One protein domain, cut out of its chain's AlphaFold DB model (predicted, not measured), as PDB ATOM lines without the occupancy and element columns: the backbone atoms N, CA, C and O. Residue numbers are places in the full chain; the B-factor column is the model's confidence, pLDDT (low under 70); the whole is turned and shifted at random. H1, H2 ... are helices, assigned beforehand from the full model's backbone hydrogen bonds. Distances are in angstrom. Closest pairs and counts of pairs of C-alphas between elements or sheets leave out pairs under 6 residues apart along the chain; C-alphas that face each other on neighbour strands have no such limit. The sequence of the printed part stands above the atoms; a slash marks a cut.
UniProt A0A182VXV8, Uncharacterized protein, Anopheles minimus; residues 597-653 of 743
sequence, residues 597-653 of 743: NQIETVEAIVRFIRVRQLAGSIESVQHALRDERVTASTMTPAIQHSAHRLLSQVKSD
ATOM      1  N   ASN A 597      56.062  19.417 -40.180       77.31
ATOM      2  CA  ASN A 597      55.016  18.384 -40.171       77.31
ATOM      3  C   ASN A 597      53.749  18.817 -39.395       77.31
ATOM      4  O   ASN A 597      52.653  18.320 -39.657       77.31
ATOM      5  N   GLN A 598      53.877  19.716 -38.411       80.19
ATOM      6  CA  GLN A 598      52.735  20.290 -37.686       80.19
ATOM      7  C   GLN A 598      52.055  21.379 -38.521       80.19
ATOM      8  O   GLN A 598      50.829  21.411 -38.554       80.19
ATOM      9  N   ILE A 599      52.826  22.209 -39.234       81.12
ATOM     10  CA  ILE A 599      52.303  23.205 -40.183       81.12
ATOM     11  C   ILE A 599      51.535  22.498 -41.308       81.12
ATOM     12  O   ILE A 599      50.368  22.805 -41.523       81.12
ATOM     13  N   GLU A 600      52.121  21.472 -41.934       85.12
ATOM     14  CA  GLU A 600      51.459  20.627 -42.939       85.12
ATOM     15  C   GLU A 600      50.158  20.004 -42.401       85.12
ATOM     16  O   GLU A 600      49.129  20.019 -43.077       85.12
ATOM     17  N   THR A 601      50.165  19.516 -41.153       84.50
ATOM     18  CA  THR A 601      48.954  18.979 -40.509       84.50
ATOM     19  C   THR A 601      47.883  20.061 -40.315       84.50
ATOM     20  O   THR A 601      46.709  19.813 -40.590       84.50
ATOM     21  N   VAL A 602      48.255  21.264 -39.867       85.94
ATOM     22  CA  VAL A 602      47.322  22.392 -39.694       85.94
ATOM     23  C   VAL A 602      46.760  22.846 -41.041       85.94
ATOM     24  O   VAL A 602      45.550  23.027 -41.167       85.94
ATOM     25  N   GLU A 603      47.589  22.950 -42.079       86.69
ATOM     26  CA  GLU A 603      47.129  23.256 -43.434       86.69
ATOM     27  C   GLU A 603      46.193  22.188 -44.002       86.69
ATOM     28  O   GLU A 603      45.237  22.533 -44.696       86.69
ATOM     29  N   ALA A 604      46.441  20.904 -43.729       83.56
ATOM     30  CA  ALA A 604      45.561  19.817 -44.148       83.56
ATOM     31  C   ALA A 604      44.195  19.892 -43.448       83.56
ATOM     32  O   ALA A 604      43.166  19.723 -44.104       83.56
ATOM     33  N   ILE A 605      44.158  20.233 -42.152       83.75
ATOM     34  CA  ILE A 605      42.908  20.505 -41.418       83.75
ATOM     35  C   ILE A 605      42.180  21.715 -42.026       83.75
ATOM     36  O   ILE A 605      40.986  21.632 -42.306       83.75
ATOM     37  N   VAL A 606      42.879  22.825 -42.288       86.50
ATOM     38  CA  VAL A 606      42.279  24.035 -42.887       86.50
ATOM     39  C   VAL A 606      41.757  23.761 -44.302       86.50
ATOM     40  O   VAL A 606      40.661  24.207 -44.646       86.50
ATOM     41  N   ARG A 607      42.488  22.989 -45.118       85.50
ATOM     42  CA  ARG A 607      42.034  22.535 -46.443       85.50
ATOM     43  C   ARG A 607      40.794  21.645 -46.335       85.50
ATOM     44  O   ARG A 607      39.821  21.904 -47.036       85.50
ATOM     45  N   PHE A 608      40.781  20.672 -45.423       83.38
ATOM     46  CA  PHE A 608      39.631  19.794 -45.169       83.38
ATOM     47  C   PHE A 608      38.374  20.575 -44.753       83.38
ATOM     48  O   PHE A 608      37.305  20.367 -45.330       83.38
ATOM     49  N   ILE A 609      38.511  21.527 -43.820       83.94
ATOM     50  CA  ILE A 609      37.417  22.406 -43.379       83.94
ATOM     51  C   ILE A 609      36.874  23.240 -44.546       83.94
ATOM     52  O   ILE A 609      35.659  23.296 -44.725       83.94
ATOM     53  N   ARG A 610      37.748  23.849 -45.365       83.31
ATOM     54  CA  ARG A 610      37.338  24.661 -46.527       83.31
ATOM     55  C   ARG A 610      36.632  23.832 -47.601       83.31
ATOM     56  O   ARG A 610      35.560  24.223 -48.047       83.31
ATOM     57  N   VAL A 611      37.200  22.686 -47.987       81.88
ATOM     58  CA  VAL A 611      36.652  21.804 -49.039       81.88
ATOM     59  C   VAL A 611      35.277  21.248 -48.660       81.88
ATOM     60  O   VAL A 611      34.428  21.078 -49.529       81.88
ATOM     61  N   ARG A 612      35.034  20.982 -47.369       75.38
ATOM     62  CA  ARG A 612      33.768  20.417 -46.868       75.38
ATOM     63  C   ARG A 612      32.833  21.428 -46.201       75.38
ATOM     64  O   ARG A 612      31.796  21.019 -45.692       75.38
ATOM     65  N   GLN A 613      33.198  22.712 -46.181       75.50
ATOM     66  CA  GLN A 613      32.458  23.797 -45.519       75.50
ATOM     67  C   GLN A 613      32.055  23.463 -44.064       75.50
ATOM     68  O   GLN A 613      30.943  23.745 -43.621       75.50
ATOM     69  N   LEU A 614      32.964  22.831 -43.307       75.62
ATOM     70  CA  LEU A 614      32.686  22.337 -41.952       75.62
ATOM     71  C   LEU A 614      32.590  23.484 -40.934       75.62
ATOM     72  O   LEU A 614      33.581  23.866 -40.313       75.62
ATOM     73  N   ALA A 615      31.380  24.000 -40.735       67.94
ATOM     74  CA  ALA A 615      31.051  24.898 -39.634       67.94
ATOM     75  C   ALA A 615      30.785  24.114 -38.331       67.94
ATOM     76  O   ALA A 615      30.127  23.072 -38.337       67.94
ATOM     77  N   GLY A 616      31.274  24.620 -37.196       70.94
ATOM     78  CA  GLY A 616      31.004  24.059 -35.868       70.94
ATOM     79  C   GLY A 616      32.191  24.151 -34.907       70.94
ATOM     80  O   GLY A 616      33.136  24.904 -35.136       70.94
ATOM     81  N   SER A 617      32.121  23.398 -33.807       80.00
ATOM     82  CA  SER A 617      33.196  23.327 -32.812       80.00
ATOM     83  C   SER A 617      34.358  22.439 -33.283       80.00
ATOM     84  O   SER A 617      34.240  21.654 -34.226       80.00
ATOM     85  N   ILE A 618      35.477  22.481 -32.553       80.00
ATOM     86  CA  ILE A 618      36.612  21.548 -32.716       80.00
ATOM     87  C   ILE A 618      36.152  20.075 -32.707       80.00
ATOM     88  O   ILE A 618      36.773  19.217 -33.331       80.00
ATOM     89  N   GLU A 619      35.040  19.778 -32.033       80.69
ATOM     90  CA  GLU A 619      34.475  18.436 -31.924       80.69
ATOM     91  C   GLU A 619      33.764  17.991 -33.206       80.69
ATOM     92  O   GLU A 619      33.906  16.826 -33.574       80.69
ATOM     93  N   SER A 620      33.060  18.877 -33.928       81.25
ATOM     94  CA  SER A 620      32.452  18.503 -35.217       81.25
ATOM     95  C   SER A 620      33.529  18.231 -36.268       81.25
ATOM     96  O   SER A 620      33.443  17.235 -36.988       81.25
ATOM     97  N   VAL A 621      34.605  19.028 -36.274       80.94
ATOM     98  CA  VAL A 621      35.803  18.768 -37.089       80.94
ATOM     99  C   VAL A 621      36.452  17.441 -36.686       80.94
ATOM    100  O   VAL A 621      36.759  16.627 -37.554       80.94
ATOM    101  N   GLN A 622      36.612  17.160 -35.385       82.12
ATOM    102  CA  GLN A 622      37.153  15.877 -34.929       82.12
ATOM    103  C   GLN A 622      36.266  14.690 -35.336       82.12
ATOM    104  O   GLN A 622      36.797  13.652 -35.722       82.12
ATOM    105  N   HIS A 623      34.938  14.815 -35.273       81.69
ATOM    106  CA  HIS A 623      34.025  13.762 -35.717       81.69
ATOM    107  C   HIS A 623      34.106  13.542 -37.233       81.69
ATOM    108  O   HIS A 623      34.323  12.406 -37.645       81.69
ATOM    109  N   ALA A 624      34.074  14.602 -38.045       80.06
ATOM    110  CA  ALA A 624      34.261  14.501 -39.495       80.06
ATOM    111  C   ALA A 624      35.624  13.887 -39.880       80.06
ATOM    112  O   ALA A 624      35.726  13.177 -40.876       80.06
ATOM    113  N   LEU A 625      36.671  14.102 -39.075       80.69
ATOM    114  CA  LEU A 625      37.981  13.471 -39.267       80.69
ATOM    115  C   LEU A 625      38.039  11.991 -38.844       80.69
ATOM    116  O   LEU A 625      39.054  11.338 -39.110       80.69
ATOM    117  N   ARG A 626      37.032  11.432 -38.154       79.75
ATOM    118  CA  ARG A 626      36.978   9.982 -37.859       79.75
ATOM    119  C   ARG A 626      36.482   9.161 -39.046       79.75
ATOM    120  O   ARG A 626      36.858   7.997 -39.149       79.75
ATOM    121  N   ASP A 627      35.700   9.754 -39.941       80.00
ATOM    122  CA  ASP A 627      35.181   9.062 -41.117       80.00
ATOM    123  C   ASP A 627      36.284   8.902 -42.177       80.00
ATOM    124  O   ASP A 627      36.585   9.799 -42.960       80.00
ATOM    125  N   GLU A 628      36.901   7.723 -42.220       59.00
ATOM    126  CA  GLU A 628      38.046   7.411 -43.092       59.00
ATOM    127  C   GLU A 628      37.735   7.588 -44.592       59.00
ATOM    128  O   GLU A 628      38.545   8.117 -45.355       59.00
ATOM    129  N   ARG A 629      36.503   7.256 -45.010       65.19
ATOM    130  CA  ARG A 629      35.988   7.511 -46.374       65.19
ATOM    131  C   ARG A 629      35.943   9.001 -46.732       65.19
ATOM    132  O   ARG A 629      35.920   9.362 -47.904       65.19
ATOM    133  N   VAL A 630      35.869   9.860 -45.720       65.69
ATOM    134  CA  VAL A 630      35.693  11.309 -45.828       65.69
ATOM    135  C   VAL A 630      37.045  12.033 -45.816       65.69
ATOM    136  O   VAL A 630      37.189  13.038 -46.521       65.69
ATOM    137  N   THR A 631      38.035  11.506 -45.089       66.12
ATOM    138  CA  THR A 631      39.396  12.057 -44.969       66.12
ATOM    139  C   THR A 631      40.351  11.609 -46.072       66.12
ATOM    140  O   THR A 631      41.130  12.438 -46.548       66.12
ATOM    141  N   ALA A 632      40.285  10.349 -46.520       63.19
ATOM    142  CA  ALA A 632      41.254   9.763 -47.457       63.19
ATOM    143  C   ALA A 632      41.368  10.519 -48.798       63.19
ATOM    144  O   ALA A 632      42.422  10.521 -49.426       63.19
ATOM    145  N   SER A 633      40.313  11.234 -49.204       67.38
ATOM    146  CA  SER A 633      40.297  12.109 -50.388       67.38
ATOM    147  C   SER A 633      41.045  13.448 -50.208       67.38
ATOM    148  O   SER A 633      41.077  14.251 -51.138       67.38
ATOM    149  N   THR A 634      41.567  13.752 -49.014       66.62
ATOM    150  CA  THR A 634      42.050  15.102 -48.642       66.62
ATOM    151  C   THR A 634      43.347  15.130 -47.833       66.62
ATOM    152  O   THR A 634      44.025  16.155 -47.821       66.62
ATOM    153  N   MET A 635      43.704  14.037 -47.153       79.62
ATOM    154  CA  MET A 635      44.916  13.933 -46.338       79.62
ATOM    155  C   MET A 635      45.390  12.482 -46.236       79.62
ATOM    156  O   MET A 635      44.592  11.552 -46.335       79.62
ATOM    157  N   THR A 636      46.689  12.283 -46.008       84.75
ATOM    158  CA  THR A 636      47.246  10.940 -45.786       84.75
ATOM    159  C   THR A 636      46.864  10.414 -44.393       84.75
ATOM    160  O   THR A 636      46.674  11.217 -43.474       84.75
ATOM    161  N   PRO A 637      46.819   9.084 -44.164       80.06
ATOM    162  CA  PRO A 637      46.499   8.525 -42.844       80.06
ATOM    163  C   PRO A 637      47.441   8.999 -41.724       80.06
ATOM    164  O   PRO A 637      47.014   9.212 -40.591       80.06
ATOM    165  N   ALA A 638      48.719   9.245 -42.041       80.69
ATOM    166  CA  ALA A 638      49.679   9.809 -41.092       80.69
ATOM    167  C   ALA A 638      49.282  11.228 -40.642       80.69
ATOM    168  O   ALA A 638      49.313  11.523 -39.444       80.69
ATOM    169  N   ILE A 639      48.848  12.071 -41.587       84.69
ATOM    170  CA  ILE A 639      48.366  13.435 -41.330       84.69
ATOM    171  C   ILE A 639      47.003  13.415 -40.615       84.69
ATOM    172  O   ILE A 639      46.756  14.222 -39.723       84.69
ATOM    173  N   GLN A 640      46.132  12.452 -40.922       84.88
ATOM    174  CA  GLN A 640      44.874  12.255 -40.196       84.88
ATOM    175  C   GLN A 640      45.123  11.889 -38.719       84.88
ATOM    176  O   GLN A 640      44.472  12.428 -37.820       84.88
ATOM    177  N   HIS A 641      46.094  11.015 -38.434       82.94
ATOM    178  CA  HIS A 641      46.458  10.660 -37.060       82.94
ATOM    179  C   HIS A 641      47.141  11.809 -36.294       82.94
ATOM    180  O   HIS A 641      46.859  11.982 -35.103       82.94
ATOM    181  N   SER A 642      47.991  12.625 -36.934       83.88
ATOM    182  CA  SER A 642      48.524  13.839 -36.296       83.88
ATOM    183  C   SER A 642      47.426  14.879 -36.060       83.88
ATOM    184  O   SER A 642      47.372  15.447 -34.968       83.88
ATOM    185  N   ALA A 643      46.498  15.065 -37.005       84.19
ATOM    186  CA  ALA A 643      45.357  15.971 -36.865       84.19
ATOM    187  C   ALA A 643      44.458  15.595 -35.676       84.19
ATOM    188  O   ALA A 643      44.150  16.449 -34.843       84.19
ATOM    189  N   HIS A 644      44.113  14.310 -35.525       85.00
ATOM    190  CA  HIS A 644      43.374  13.817 -34.355       85.00
ATOM    191  C   HIS A 644      44.085  14.104 -33.038       85.00
ATOM    192  O   HIS A 644      43.438  14.507 -32.067       85.00
ATOM    193  N   ARG A 645      45.410  13.913 -32.984       83.25
ATOM    194  CA  ARG A 645      46.205  14.209 -31.786       83.25
ATOM    195  C   ARG A 645      46.204  15.707 -31.471       83.25
ATOM    196  O   ARG A 645      45.978  16.056 -30.316       83.25
ATOM    197  N   LEU A 646      46.411  16.570 -32.469       83.81
ATOM    198  CA  LEU A 646      46.427  18.026 -32.280       83.81
ATOM    199  C   LEU A 646      45.065  18.554 -31.814       83.81
ATOM    200  O   LEU A 646      45.007  19.251 -30.807       83.81
ATOM    201  N   LEU A 647      43.960  18.178 -32.467       84.62
ATOM    202  CA  LEU A 647      42.623  18.639 -32.066       84.62
ATOM    203  C   LEU A 647      42.221  18.119 -30.674       84.62
ATOM    204  O   LEU A 647      41.617  18.855 -29.895       84.62
ATOM    205  N   SER A 648      42.624  16.893 -30.316       81.81
ATOM    206  CA  SER A 648      42.434  16.361 -28.957       81.81
ATOM    207  C   SER A 648      43.243  17.138 -27.912       81.81
ATOM    208  O   SER A 648      42.744  17.384 -26.814       81.81
ATOM    209  N   GLN A 649      44.471  17.551 -28.249       80.62
ATOM    210  CA  GLN A 649      45.304  18.380 -27.378       80.62
ATOM    211  C   GLN A 649      44.683  19.771 -27.188       80.62
ATOM    212  O   GLN A 649      44.454  20.168 -26.047       80.62
ATOM    213  N   VAL A 650      44.317  20.462 -28.275       79.69
ATOM    214  CA  VAL A 650      43.668  21.785 -28.214       79.69
ATOM    215  C   VAL A 650      42.375  21.721 -27.397       79.69
ATOM    216  O   VAL A 650      42.160  22.579 -26.545       79.69
ATOM    217  N   LYS A 651      41.555  20.671 -27.554       79.69
ATOM    218  CA  LYS A 651      40.385  20.448 -26.688       79.69
ATOM    219  C   LYS A 651      40.774  20.334 -25.205       79.69
ATOM    220  O   LYS A 651      40.115  20.931 -24.357       79.69
ATOM    221  N   SER A 652      41.837  19.596 -24.878       76.44
ATOM    222  CA  SER A 652      42.290  19.442 -23.487       76.44
ATOM    223  C   SER A 652      42.853  20.729 -22.871       76.44
ATOM    224  O   SER A 652      42.629  20.972 -21.688       76.44
ATOM    225  N   ASP A 653      43.511  21.581 -23.665       72.19
ATOM    226  CA  ASP A 653      44.036  22.876 -23.215       72.19
ATOM    227  C   ASP A 653      42.926  23.952 -23.137       72.19
ATOM    228  O   ASP A 653      42.937  24.796 -22.236       72.19
TER     229      ASP A 653
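AT A GLANCE: This is residues 597 to 653 of the 743 residues of an uncharacterized protein of Anopheles minimus (UniProt A0A182VXV8). What would one see first? Two long helices, H4 and H1, meet near their beginnings in a rough L, through residues 639 to 643 of H4 and 598 to 605 of H1. The short H2 sits in the angle, side by side with residues 644 to 651 of H4, and the very short H3 is near the corner. What is the make-up? The printed part has 57 residues with four named helices, H1, H2, H3, H4 along the chain, and no named strand: the class is all helix. It is compact, with a radius of gyration of the C-alphas of 10.2 A and spans of 29 by 25 by 17 A.

IN THESE COORDINATES: Where is the longest helix? H4, residues 637 to 653, is 24.4 A long and ends at C-alpha 653 (44.036, 22.876, -23.215). Where are the others? H1, residues 597 to 612, is 22.4 A long and begins at C-alpha 597 (55.016, 18.384, -40.171). H2 is residues 618 to 624, 10.1 A, and H3 residues 628 to 631, 5.2 A.

HOW THE PARTS SIT: What touches H4? H1 touches it about perpendicular, at 88 degrees, the closest C-alphas being Thr 601 and Ile 639, 5.6 A apart. H2 touches it at a shallow tilt of 28 degrees, opposite ways, with the C-alphas of Gln 622 and His 644 closest at 6.6 A. Where is H3? It is close to H4 but not clearly touching, the closest C-alphas, Thr 631 and Gln 640, being 7.3 A apart. How are the backbones? In H1, H2 and H4 every O i to N i+4 pair is within hydrogen-bond range; H3 is too short for such a pair.

THE WHOLE: How large is it? The two farthest C-alphas, Ser 633 and Asp 653, are 29.5 A apart. Are there cuts, long links or weak places? The printed part has no cut, and its three links are tight. The model's pLDDT is under 70 at residue 615 and residues 628 to 634.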